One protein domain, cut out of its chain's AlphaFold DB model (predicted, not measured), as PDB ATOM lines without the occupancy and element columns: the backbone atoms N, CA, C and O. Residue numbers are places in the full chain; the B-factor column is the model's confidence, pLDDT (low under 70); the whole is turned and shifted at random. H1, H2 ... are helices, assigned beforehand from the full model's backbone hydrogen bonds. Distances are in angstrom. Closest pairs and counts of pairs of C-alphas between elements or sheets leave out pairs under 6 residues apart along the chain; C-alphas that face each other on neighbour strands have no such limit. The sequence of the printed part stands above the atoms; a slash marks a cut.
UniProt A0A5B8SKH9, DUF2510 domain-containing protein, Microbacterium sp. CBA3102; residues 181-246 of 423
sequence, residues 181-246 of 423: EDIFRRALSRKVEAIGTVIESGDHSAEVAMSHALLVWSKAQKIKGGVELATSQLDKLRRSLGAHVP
ATOM      1  N   GLU A 181     208.021 209.596 212.808       81.94
ATOM      2  CA  GLU A 181     206.628 209.337 212.439       81.94
ATOM      3  C   GLU A 181     206.395 209.468 210.932       81.94
ATOM      4  O   GLU A 181     205.655 208.669 210.362       81.94
ATOM      5  N   ASP A 182     207.049 210.424 210.276       82.62
ATOM      6  CA  ASP A 182     206.928 210.629 208.836       82.62
ATOM      7  C   ASP A 182     207.521 209.462 208.025       82.62
ATOM      8  O   ASP A 182     206.873 208.931 207.121       82.62
ATOM      9  N   ILE A 183     208.705 208.968 208.406       80.06
ATOM     10  CA  ILE A 183     209.287 207.761 207.789       80.06
ATOM     11  C   ILE A 183     208.399 206.548 208.004       80.06
ATOM     12  O   ILE A 183     208.172 205.770 207.078       80.06
ATOM     13  N   PHE A 184     207.865 206.394 209.215       86.38
ATOM     14  CA  PHE A 184     206.934 205.315 209.493       86.38
ATOM     15  C   PHE A 184     205.702 205.380 208.597       86.38
ATOM     16  O   PHE A 184     205.324 204.355 208.039       86.38
ATOM     17  N   ARG A 185     205.102 206.563 208.422       88.00
ATOM     18  CA  ARG A 185     203.936 206.739 207.546       88.00
ATOM     19  C   ARG A 185     204.258 206.381 206.100       88.00
ATOM     20  O   ARG A 185     203.484 205.654 205.488       88.00
ATOM     21  N   ARG A 186     205.409 206.807 205.576       86.19
ATOM     22  CA  ARG A 186     205.829 206.464 204.208       86.19
ATOM     23  C   ARG A 186     206.082 204.970 204.027       86.19
ATOM     24  O   ARG A 186     205.594 204.368 203.073       86.19
ATOM     25  N   ALA A 187     206.798 204.350 204.962       84.19
ATOM     26  CA  ALA A 187     207.027 202.909 204.944       84.19
ATOM     27  C   ALA A 187     205.717 202.116 205.094       84.19
ATOM     28  O   ALA A 187     205.549 201.090 204.436       84.19
ATOM     29  N   LEU A 188     204.787 202.608 205.918       90.50
ATOM     30  CA  LEU A 188     203.457 202.033 206.080       90.50
ATOM     31  C   LEU A 188     202.682 202.079 204.762       90.50
ATOM     32  O   LEU A 188     202.198 201.038 204.331       90.50
ATOM     33  N   SER A 189     202.627 203.236 204.098       90.81
ATOM     34  CA  SER A 189     201.929 203.384 202.817       90.81
ATOM     35  C   SER A 189     202.454 202.412 201.762       90.81
ATOM     36  O   SER A 189     201.656 201.687 201.181       90.81
ATOM     37  N   ARG A 190     203.780 202.292 201.602       88.38
ATOM     38  CA  ARG A 190     204.379 201.329 200.656       88.38
ATOM     39  C   ARG A 190     204.020 199.877 200.970       88.38
ATOM     40  O   ARG A 190     203.751 199.086 200.074       88.38
ATOM     41  N   LYS A 191     204.024 199.503 202.254       91.50
ATOM     42  CA  LYS A 191     203.663 198.139 202.673       91.50
ATOM     43  C   LYS A 191     202.178 197.848 202.470       91.50
ATOM     44  O   LYS A 191     201.839 196.730 202.112       91.50
ATOM     45  N   VAL A 192     201.313 198.830 202.713       92.12
ATOM     46  CA  VAL A 192     199.866 198.715 202.492       92.12
ATOM     47  C   VAL A 192     199.562 198.602 200.996       92.12
ATOM     48  O   VAL A 192     198.794 197.731 200.610       92.12
ATOM     49  N   GLU A 193     200.227 199.388 200.150       90.31
ATOM     50  CA  GLU A 193     200.115 199.303 198.688       90.31
ATOM     51  C   GLU A 193     200.531 197.925 198.147       90.31
ATOM     52  O   GLU A 193     199.800 197.329 197.361       90.31
ATOM     53  N   ALA A 194     201.630 197.355 198.656       87.19
ATOM     54  CA  ALA A 194     202.054 195.996 198.307       87.19
ATOM     55  C   ALA A 194     201.048 194.907 198.735       87.19
ATOM     56  O   ALA A 194     200.973 193.854 198.111       87.19
ATOM     57  N   ILE A 195     200.261 195.139 199.793       90.88
ATOM     58  CA  ILE A 195     199.153 194.238 200.150       90.88
ATOM     59  C   ILE A 195     197.987 194.422 199.172       90.88
ATOM     60  O   ILE A 195     197.333 193.445 198.819       90.88
ATOM     61  N   GLY A 196     197.754 195.646 198.686       88.81
ATOM     62  CA  GLY A 196     196.736 195.953 197.677       88.81
ATOM     63  C   GLY A 196     196.848 195.088 196.429       88.81
ATOM     64  O   GLY A 196     195.862 194.478 196.030       88.81
ATOM     65  N   THR A 197     198.059 194.930 195.891       89.81
ATOM     66  CA  THR A 197     198.290 194.091 194.701       89.81
ATOM     67  C   THR A 197     197.929 192.619 194.922       89.81
ATOM     68  O   THR A 197     197.582 191.911 193.982       89.81
ATOM     69  N   VAL A 198     198.007 192.143 196.168       89.56
ATOM     70  CA  VAL A 198     197.653 190.766 196.544       89.56
ATOM     71  C   VAL A 198     196.153 190.617 196.806       89.56
ATOM     72  O   VAL A 198     195.566 189.579 196.508       89.56
ATOM     73  N   ILE A 199     195.511 191.662 197.329       88.56
ATOM     74  CA  ILE A 199     194.050 191.705 197.459       88.56
ATOM     75  C   ILE A 199     193.408 191.628 196.068       88.56
ATOM     76  O   ILE A 199     192.485 190.845 195.863       88.56
ATOM     77  N   GLU A 200     193.924 192.394 195.106       88.25
ATOM     78  CA  GLU A 200     193.436 192.389 193.720       88.25
ATOM     79  C   GLU A 200     193.653 191.044 193.017       88.25
ATOM     80  O   GLU A 200     192.817 190.635 192.213       88.25
ATOM     81  N   SER A 201     194.738 190.327 193.333       86.75
ATOM     82  CA  SER A 201     194.977 188.989 192.778       86.75
ATOM     83  C   SER A 201     194.070 187.910 193.377       86.75
ATOM     84  O   SER A 201     194.008 186.804 192.839       86.75
ATOM     85  N   GLY A 202     193.380 188.201 194.486       83.06
ATOM     86  CA  GLY A 202     192.544 187.238 195.199       83.06
ATOM     87  C   GLY A 202     193.336 186.150 195.934       83.06
ATOM     88  O   GLY A 202     192.750 185.145 196.348       83.06
ATOM     89  N   ASP A 203     194.649 186.315 196.126       86.25
ATOM     90  CA  ASP A 203     195.456 185.362 196.895       86.25
ATOM     91  C   ASP A 203     195.286 185.609 198.399       86.25
ATOM     92  O   ASP A 203     195.995 186.390 199.044       86.25
ATOM     93  N   HIS A 204     194.331 184.881 198.973       84.06
ATOM     94  CA  HIS A 204     193.982 184.980 200.381       84.06
ATOM     95  C   HIS A 204     195.149 184.578 201.293       84.06
ATOM     96  O   HIS A 204     195.270 185.131 202.381       84.06
ATOM     97  N   SER A 205     196.015 183.640 200.892       82.25
ATOM     98  CA  SER A 205     197.135 183.194 201.737       82.25
ATOM     99  C   SER A 205     198.236 184.248 201.792       82.25
ATOM    100  O   SER A 205     198.708 184.606 202.879       82.25
ATOM    101  N   ALA A 206     198.598 184.811 200.640       84.38
ATOM    102  CA  ALA A 206     199.574 185.891 200.582       84.38
ATOM    103  C   ALA A 206     199.069 187.161 201.292       84.38
ATOM    104  O   ALA A 206     199.836 187.769 202.048       84.38
ATOM    105  N   GLU A 207     197.784 187.522 201.145       87.81
ATOM    106  CA  GLU A 207     197.198 188.694 201.821       87.81
ATOM    107  C   GLU A 207     197.419 188.609 203.336       87.81
ATOM    108  O   GLU A 207     197.753 189.588 204.009       87.81
ATOM    109  N   VAL A 208     197.267 187.410 203.882       85.31
ATOM    110  CA  VAL A 208     197.252 187.146 205.321       85.31
ATOM    111  C   VAL A 208     198.650 187.129 205.887       85.31
ATOM    112  O   VAL A 208     198.903 187.762 206.917       85.31
ATOM    113  N   ALA A 209     199.572 186.474 205.185       82.00
ATOM    114  CA  ALA A 209     200.984 186.511 205.521       82.00
ATOM    115  C   ALA A 209     201.504 187.959 205.534       82.00
ATOM    116  O   ALA A 209     202.149 188.376 206.502       82.00
ATOM    117  N   MET A 210     201.169 188.755 204.511       86.56
ATOM    118  CA  MET A 210     201.605 190.150 204.421       86.56
ATOM    119  C   MET A 210     200.915 191.056 205.447       86.56
ATOM    120  O   MET A 210     201.581 191.887 206.070       86.56
ATOM    121  N   SER A 211     199.618 190.861 205.704       87.88
ATOM    122  CA  SER A 211     198.880 191.582 206.751       87.88
ATOM    123  C   SER A 211     199.470 191.308 208.135       87.88
ATOM    124  O   SER A 211     199.726 192.235 208.904       87.88
ATOM    125  N   HIS A 212     199.762 190.045 208.453       85.44
ATOM    126  CA  HIS A 212     200.413 189.682 209.709       85.44
ATOM    127  C   HIS A 212     201.822 190.291 209.811       85.44
ATOM    128  O   HIS A 212     202.166 190.888 210.837       85.44
ATOM    129  N   ALA A 213     202.618 190.214 208.739       83.38
ATOM    130  CA  ALA A 213     203.946 190.826 208.685       83.38
ATOM    131  C   ALA A 213     203.894 192.349 208.893       83.38
ATOM    132  O   ALA A 213     204.740 192.898 209.606       83.38
ATOM    133  N   LEU A 214     202.882 193.027 208.340       89.12
ATOM    134  CA  LEU A 214     202.650 194.454 208.554       89.12
ATOM    135  C   LEU A 214     202.394 194.762 210.034       89.12
ATOM    136  O   LEU A 214     203.020 195.671 210.578       89.12
ATOM    137  N   LEU A 215     201.525 194.005 210.709       89.19
ATOM    138  CA  LEU A 215     201.216 194.232 212.126       89.19
ATOM    139  C   LEU A 215     202.425 193.977 213.033       89.19
ATOM    140  O   LEU A 215     202.700 194.772 213.940       89.19
ATOM    141  N   VAL A 216     203.184 192.909 212.768       84.44
ATOM    142  CA  VAL A 216     204.433 192.605 213.488       84.44
ATOM    143  C   VAL A 216     205.452 193.727 213.291       84.44
ATOM    144  O   VAL A 216     206.034 194.209 214.270       84.44
ATOM    145  N   TRP A 217     205.634 194.187 212.051       88.94
ATOM    146  CA  TRP A 217     206.522 195.303 211.731       88.94
ATOM    147  C   TRP A 217     206.086 196.595 212.435       88.94
ATOM    148  O   TRP A 217     206.903 197.209 213.122       88.94
ATOM    149  N   SER A 218     204.807 196.972 212.356       88.44
ATOM    150  CA  SER A 218     204.262 198.178 212.997       88.44
ATOM    151  C   SER A 218     204.457 198.160 214.513       88.44
ATOM    152  O   SER A 218     204.874 199.158 215.109       88.44
ATOM    153  N   LYS A 219     204.245 197.000 215.148       87.62
ATOM    154  CA  LYS A 219     204.511 196.803 216.580       87.62
ATOM    155  C   LYS A 219     206.000 196.966 216.909       87.62
ATOM    156  O   LYS A 219     206.340 197.588 217.920       87.62
ATOM    157  N   ALA A 220     206.894 196.457 216.059       79.75
ATOM    158  CA  ALA A 220     208.341 196.568 216.244       79.75
ATOM    159  C   ALA A 220     208.856 198.019 216.168       79.75
ATOM    160  O   ALA A 220     209.839 198.344 216.840       79.75
ATOM    161  N   GLN A 221     208.164 198.912 215.447       82.88
ATOM    162  CA  GLN A 221     208.519 200.340 215.378       82.88
ATOM    163  C   GLN A 221     208.267 201.098 216.692       82.88
ATOM    164  O   GLN A 221     208.830 202.174 216.914       82.88
ATOM    165  N   LYS A 222     207.463 200.533 217.608       83.25
ATOM    166  CA  LYS A 222     207.123 201.121 218.919       83.25
ATOM    167  C   LYS A 222     206.513 202.529 218.826       83.25
ATOM    168  O   LYS A 222     206.642 203.315 219.769       83.25
ATOM    169  N   ILE A 223     205.873 202.868 217.708       83.75
ATOM    170  CA  ILE A 223     205.179 204.147 217.510       83.75
ATOM    171  C   ILE A 223     203.806 204.074 218.170       83.75
ATOM    172  O   ILE A 223     203.101 203.071 218.058       83.75
ATOM    173  N   LYS A 224     203.442 205.129 218.904       85.88
ATOM    174  CA  LYS A 224     202.151 205.202 219.591       85.88
ATOM    175  C   LYS A 224     201.039 205.214 218.538       85.88
ATOM    176  O   LYS A 224     201.060 206.067 217.661       85.88
ATOM    177  N   GLY A 225     200.095 204.280 218.625       88.19
ATOM    178  CA  GLY A 225     199.018 204.170 217.639       88.19
ATOM    179  C   GLY A 225     199.443 203.557 216.296       88.19
ATOM    180  O   GLY A 225     198.677 203.611 215.340       88.19
ATOM    181  N   GLY A 226     200.674 203.043 216.167       85.94
ATOM    182  CA  GLY A 226     201.200 202.581 214.878       85.94
ATOM    183  C   GLY A 226     200.498 201.330 214.344       85.94
ATOM    184  O   GLY A 226     200.312 201.198 213.138       85.94
ATOM    185  N   VAL A 227     200.076 200.426 215.233       90.75
ATOM    186  CA  VAL A 227     199.335 199.215 214.847       90.75
ATOM    187  C   VAL A 227     197.919 199.588 214.415       90.75
ATOM    188  O   VAL A 227     197.469 199.134 213.370       90.75
ATOM    189  N   GLU A 228     197.262 200.471 215.164       92.75
ATOM    190  CA  GLU A 228     195.918 200.978 214.876       92.75
ATOM    191  C   GLU A 228     195.879 201.798 213.579       92.75
ATOM    192  O   GLU A 228     194.917 201.731 212.813       92.75
ATOM    193  N   LEU A 229     196.940 202.561 213.296       91.25
ATOM    194  CA  LEU A 229     197.079 203.261 212.022       91.25
ATOM    195  C   LEU A 229     197.228 202.269 210.863       91.25
ATOM    196  O   LEU A 229     196.613 202.466 209.817       91.25
ATOM    197  N   ALA A 230     198.021 201.210 211.050       90.81
ATOM    198  CA  ALA A 230     198.246 200.198 210.026       90.81
ATOM    199  C   ALA A 230     196.977 199.401 209.701       90.81
ATOM    200  O   ALA A 230     196.657 199.240 208.524       90.81
ATOM    201  N   THR A 231     196.218 198.972 210.717       91.69
ATOM    202  CA  THR A 231     194.915 198.318 210.508       91.69
ATOM    203  C   THR A 231     193.934 199.262 209.818       91.69
ATOM    204  O   THR A 231     193.338 198.895 208.811       91.69
ATOM    205  N   SER A 232     193.839 200.515 210.274       93.44
ATOM    206  CA  SER A 232     192.936 201.503 209.673       93.44
ATOM    207  C   SER A 232     193.254 201.790 208.203       93.44
ATOM    208  O   SER A 232     192.329 201.939 207.403       93.44
ATOM    209  N   GLN A 233     194.535 201.881 207.825       93.25
ATOM    210  CA  GLN A 233     194.917 202.077 206.423       93.25
ATOM    211  C   GLN A 233     194.627 200.845 205.566       93.25
ATOM    212  O   GLN A 233     194.108 201.004 204.463       93.25
ATOM    213  N   LEU A 234     194.884 199.641 206.080       91.44
ATOM    214  CA  LEU A 234     194.570 198.406 205.369       91.44
ATOM    215  C   LEU A 234     193.056 198.248 205.141       91.44
ATOM    216  O   LEU A 234     192.629 197.949 204.031       91.44
ATOM    217  N   ASP A 235     192.229 198.545 206.145       91.38
ATOM    218  CA  ASP A 235     190.766 198.472 206.015       91.38
ATOM    219  C   ASP A 235     190.198 199.556 205.091       91.38
ATOM    220  O   ASP A 235     189.144 199.371 204.479       91.38
ATOM    221  N   LYS A 236     190.855 200.719 205.006       92.81
ATOM    222  CA  LYS A 236     190.516 201.744 204.006       92.81
ATOM    223  C   LYS A 236     190.860 201.264 202.600       92.81
ATOM    224  O   LYS A 236     190.027 201.435 201.717       92.81
ATOM    225  N   LEU A 237     192.031 200.650 202.423       91.06
ATOM    226  CA  LEU A 237     192.462 200.108 201.137       91.06
ATOM    227  C   LEU A 237     191.510 199.010 200.646       91.06
ATOM    228  O   LEU A 237     191.040 199.078 199.515       91.06
ATOM    229  N   ARG A 238     191.151 198.048 201.509       90.56
ATOM    230  CA  ARG A 238     190.169 196.998 201.177       90.56
ATOM    231  C   ARG A 238     188.863 197.596 200.661       90.56
ATOM    232  O   ARG A 238     188.422 197.265 199.569       90.56
ATOM    233  N   ARG A 239     188.314 198.571 201.395       90.81
ATOM    234  CA  ARG A 239     187.090 199.275 200.992       90.81
ATOM    235  C   ARG A 239     187.239 200.036 199.676       90.81
ATOM    236  O   ARG A 239     186.302 200.021 198.887       90.81
ATOM    237  N   SER A 240     188.375 200.691 199.423       90.69
ATOM    238  CA  SER A 240     188.596 201.391 198.148       90.69
ATOM    239  C   SER A 240     188.734 200.445 196.959       90.69
ATOM    240  O   SER A 240     188.351 200.817 195.858       90.69
ATOM    241  N   LEU A 241     189.235 199.229 197.187       88.12
ATOM    242  CA  LEU A 241     189.321 198.176 196.175       88.12
ATOM    243  C   LEU A 241     187.988 197.427 195.986       88.12
ATOM    244  O   LEU A 241     187.911 196.514 195.173       88.12
ATOM    245  N   GLY A 242     186.943 197.770 196.750       84.81
ATOM    246  CA  GLY A 242     185.688 197.013 196.772       84.81
ATOM    247  C   GLY A 242     185.827 195.613 197.383       84.81
ATOM    248  O   GLY A 242     184.898 194.815 197.290       84.81
ATOM    249  N   ALA A 243     186.964 195.312 198.013       84.81
ATOM    250  CA  ALA A 243     187.208 194.050 198.687       84.81
ATOM    251  C   ALA A 243     186.512 194.019 200.053       84.81
ATOM    252  O   ALA A 243     186.427 195.028 200.768       84.81
ATOM    253  N   HIS A 244     186.042 192.833 200.431       83.25
ATOM    254  CA  HIS A 244     185.413 192.601 201.725       83.25
ATOM    255  C   HIS A 244     186.407 192.824 202.875       83.25
ATOM    256  O   HIS A 244     187.597 192.523 202.757       83.25
ATOM    257  N   VAL A 245     185.930 193.373 203.996       85.69
ATOM    258  CA  VAL A 245     186.748 193.541 205.206       85.69
ATOM    259  C   VAL A 245     186.504 192.334 206.113       85.69
ATOM    260  O   VAL A 245     185.413 192.233 206.676       85.69
ATOM    261  N   PRO A 246     187.496 191.441 206.281       84.19
ATOM    262  CA  PRO A 246     187.289 190.174 206.966       84.19
ATOM    263  C   PRO A 246     187.008 190.395 208.455       84.19
ATOM    264  O   PRO A 246     187.808 191.002 209.178       84.19
TER     265      PRO A 246
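Overview. This is residues 181 to 246 of the 423 residues of the protein "DUF2510 domain-containing protein" of Microbacterium sp. CBA3102 (UniProt A0A5B8SKH9). This is a bundle of three helices running up and down, each against the one before it; their centres make a triangle. The long H1 and H2 lie side by side, nearly antiparallel, while H3 starts close to the end of H2 and slants away from it, crossing H1 at an angle; residues 241 to 246 then fold back from the end of H3 as a short tail. The printed part has 66 residues with three named helices, H1, H2 and H3 in chain order, and no named strand, and its class is all helix. It is compact, with a radius of gyration of the C-alphas of 11.3 A, and only just elongated, with spans of 31 by 20 by 18 A.

Along the chain. Begin with the longest helix, H1, residues 181 to 201. Find C-alpha 181 at (206.628, 209.337, 212.439); from there the helix runs 30.6 A to C-alpha 201 at (194.977, 188.989, 192.778). Next look at H2, residues 204 to 220, which covers 24.3 A from first to last C-alpha. Then find H3, residues 226 to 240, which is 21.0 A long and ends with C-alpha 240 at (188.596, 201.391, 198.148).

Arrangement. Start from H1 and look at Val 198 and Glu 207, where H1 and H2 touch; these are their closest C-alphas, 5.7 A apart. The two helices form a helical hairpin and run opposite ways at a shallow tilt of 9 degrees. On H1 look also at Val 192, whose C-alpha is 6.0 A from that of Leu 234, the closest pair of H1 and H3. H1 and H3 touch and run the same way at a steep tilt of 38 degrees, only just past shallow. H2 and H3 form the second helical hairpin, running opposite ways at a shallow tilt of 29 degrees. They touch with residues 214 to 219 of H2 and 226 to 231 of H3 alone, and their closest C-alphas, those of Ser 218 and Val 227, are 5.4 A apart. Along the backbones of H2 and H3 every O i to N i+4 pair is within hydrogen-bond range; in H1, 16 of 17 are.

Size, cuts and confidence. The two C-alphas farthest apart are those of Ser 201 and Lys 224, at 32.1 A. The printed part has no cut, and both links, H1 to H2 with 2 residues and H2 to H3 with 5, are tight. Read the B-factor column for the model's confidence: the mean pLDDT of the printed part is 87.5, and no printed residue is under 70.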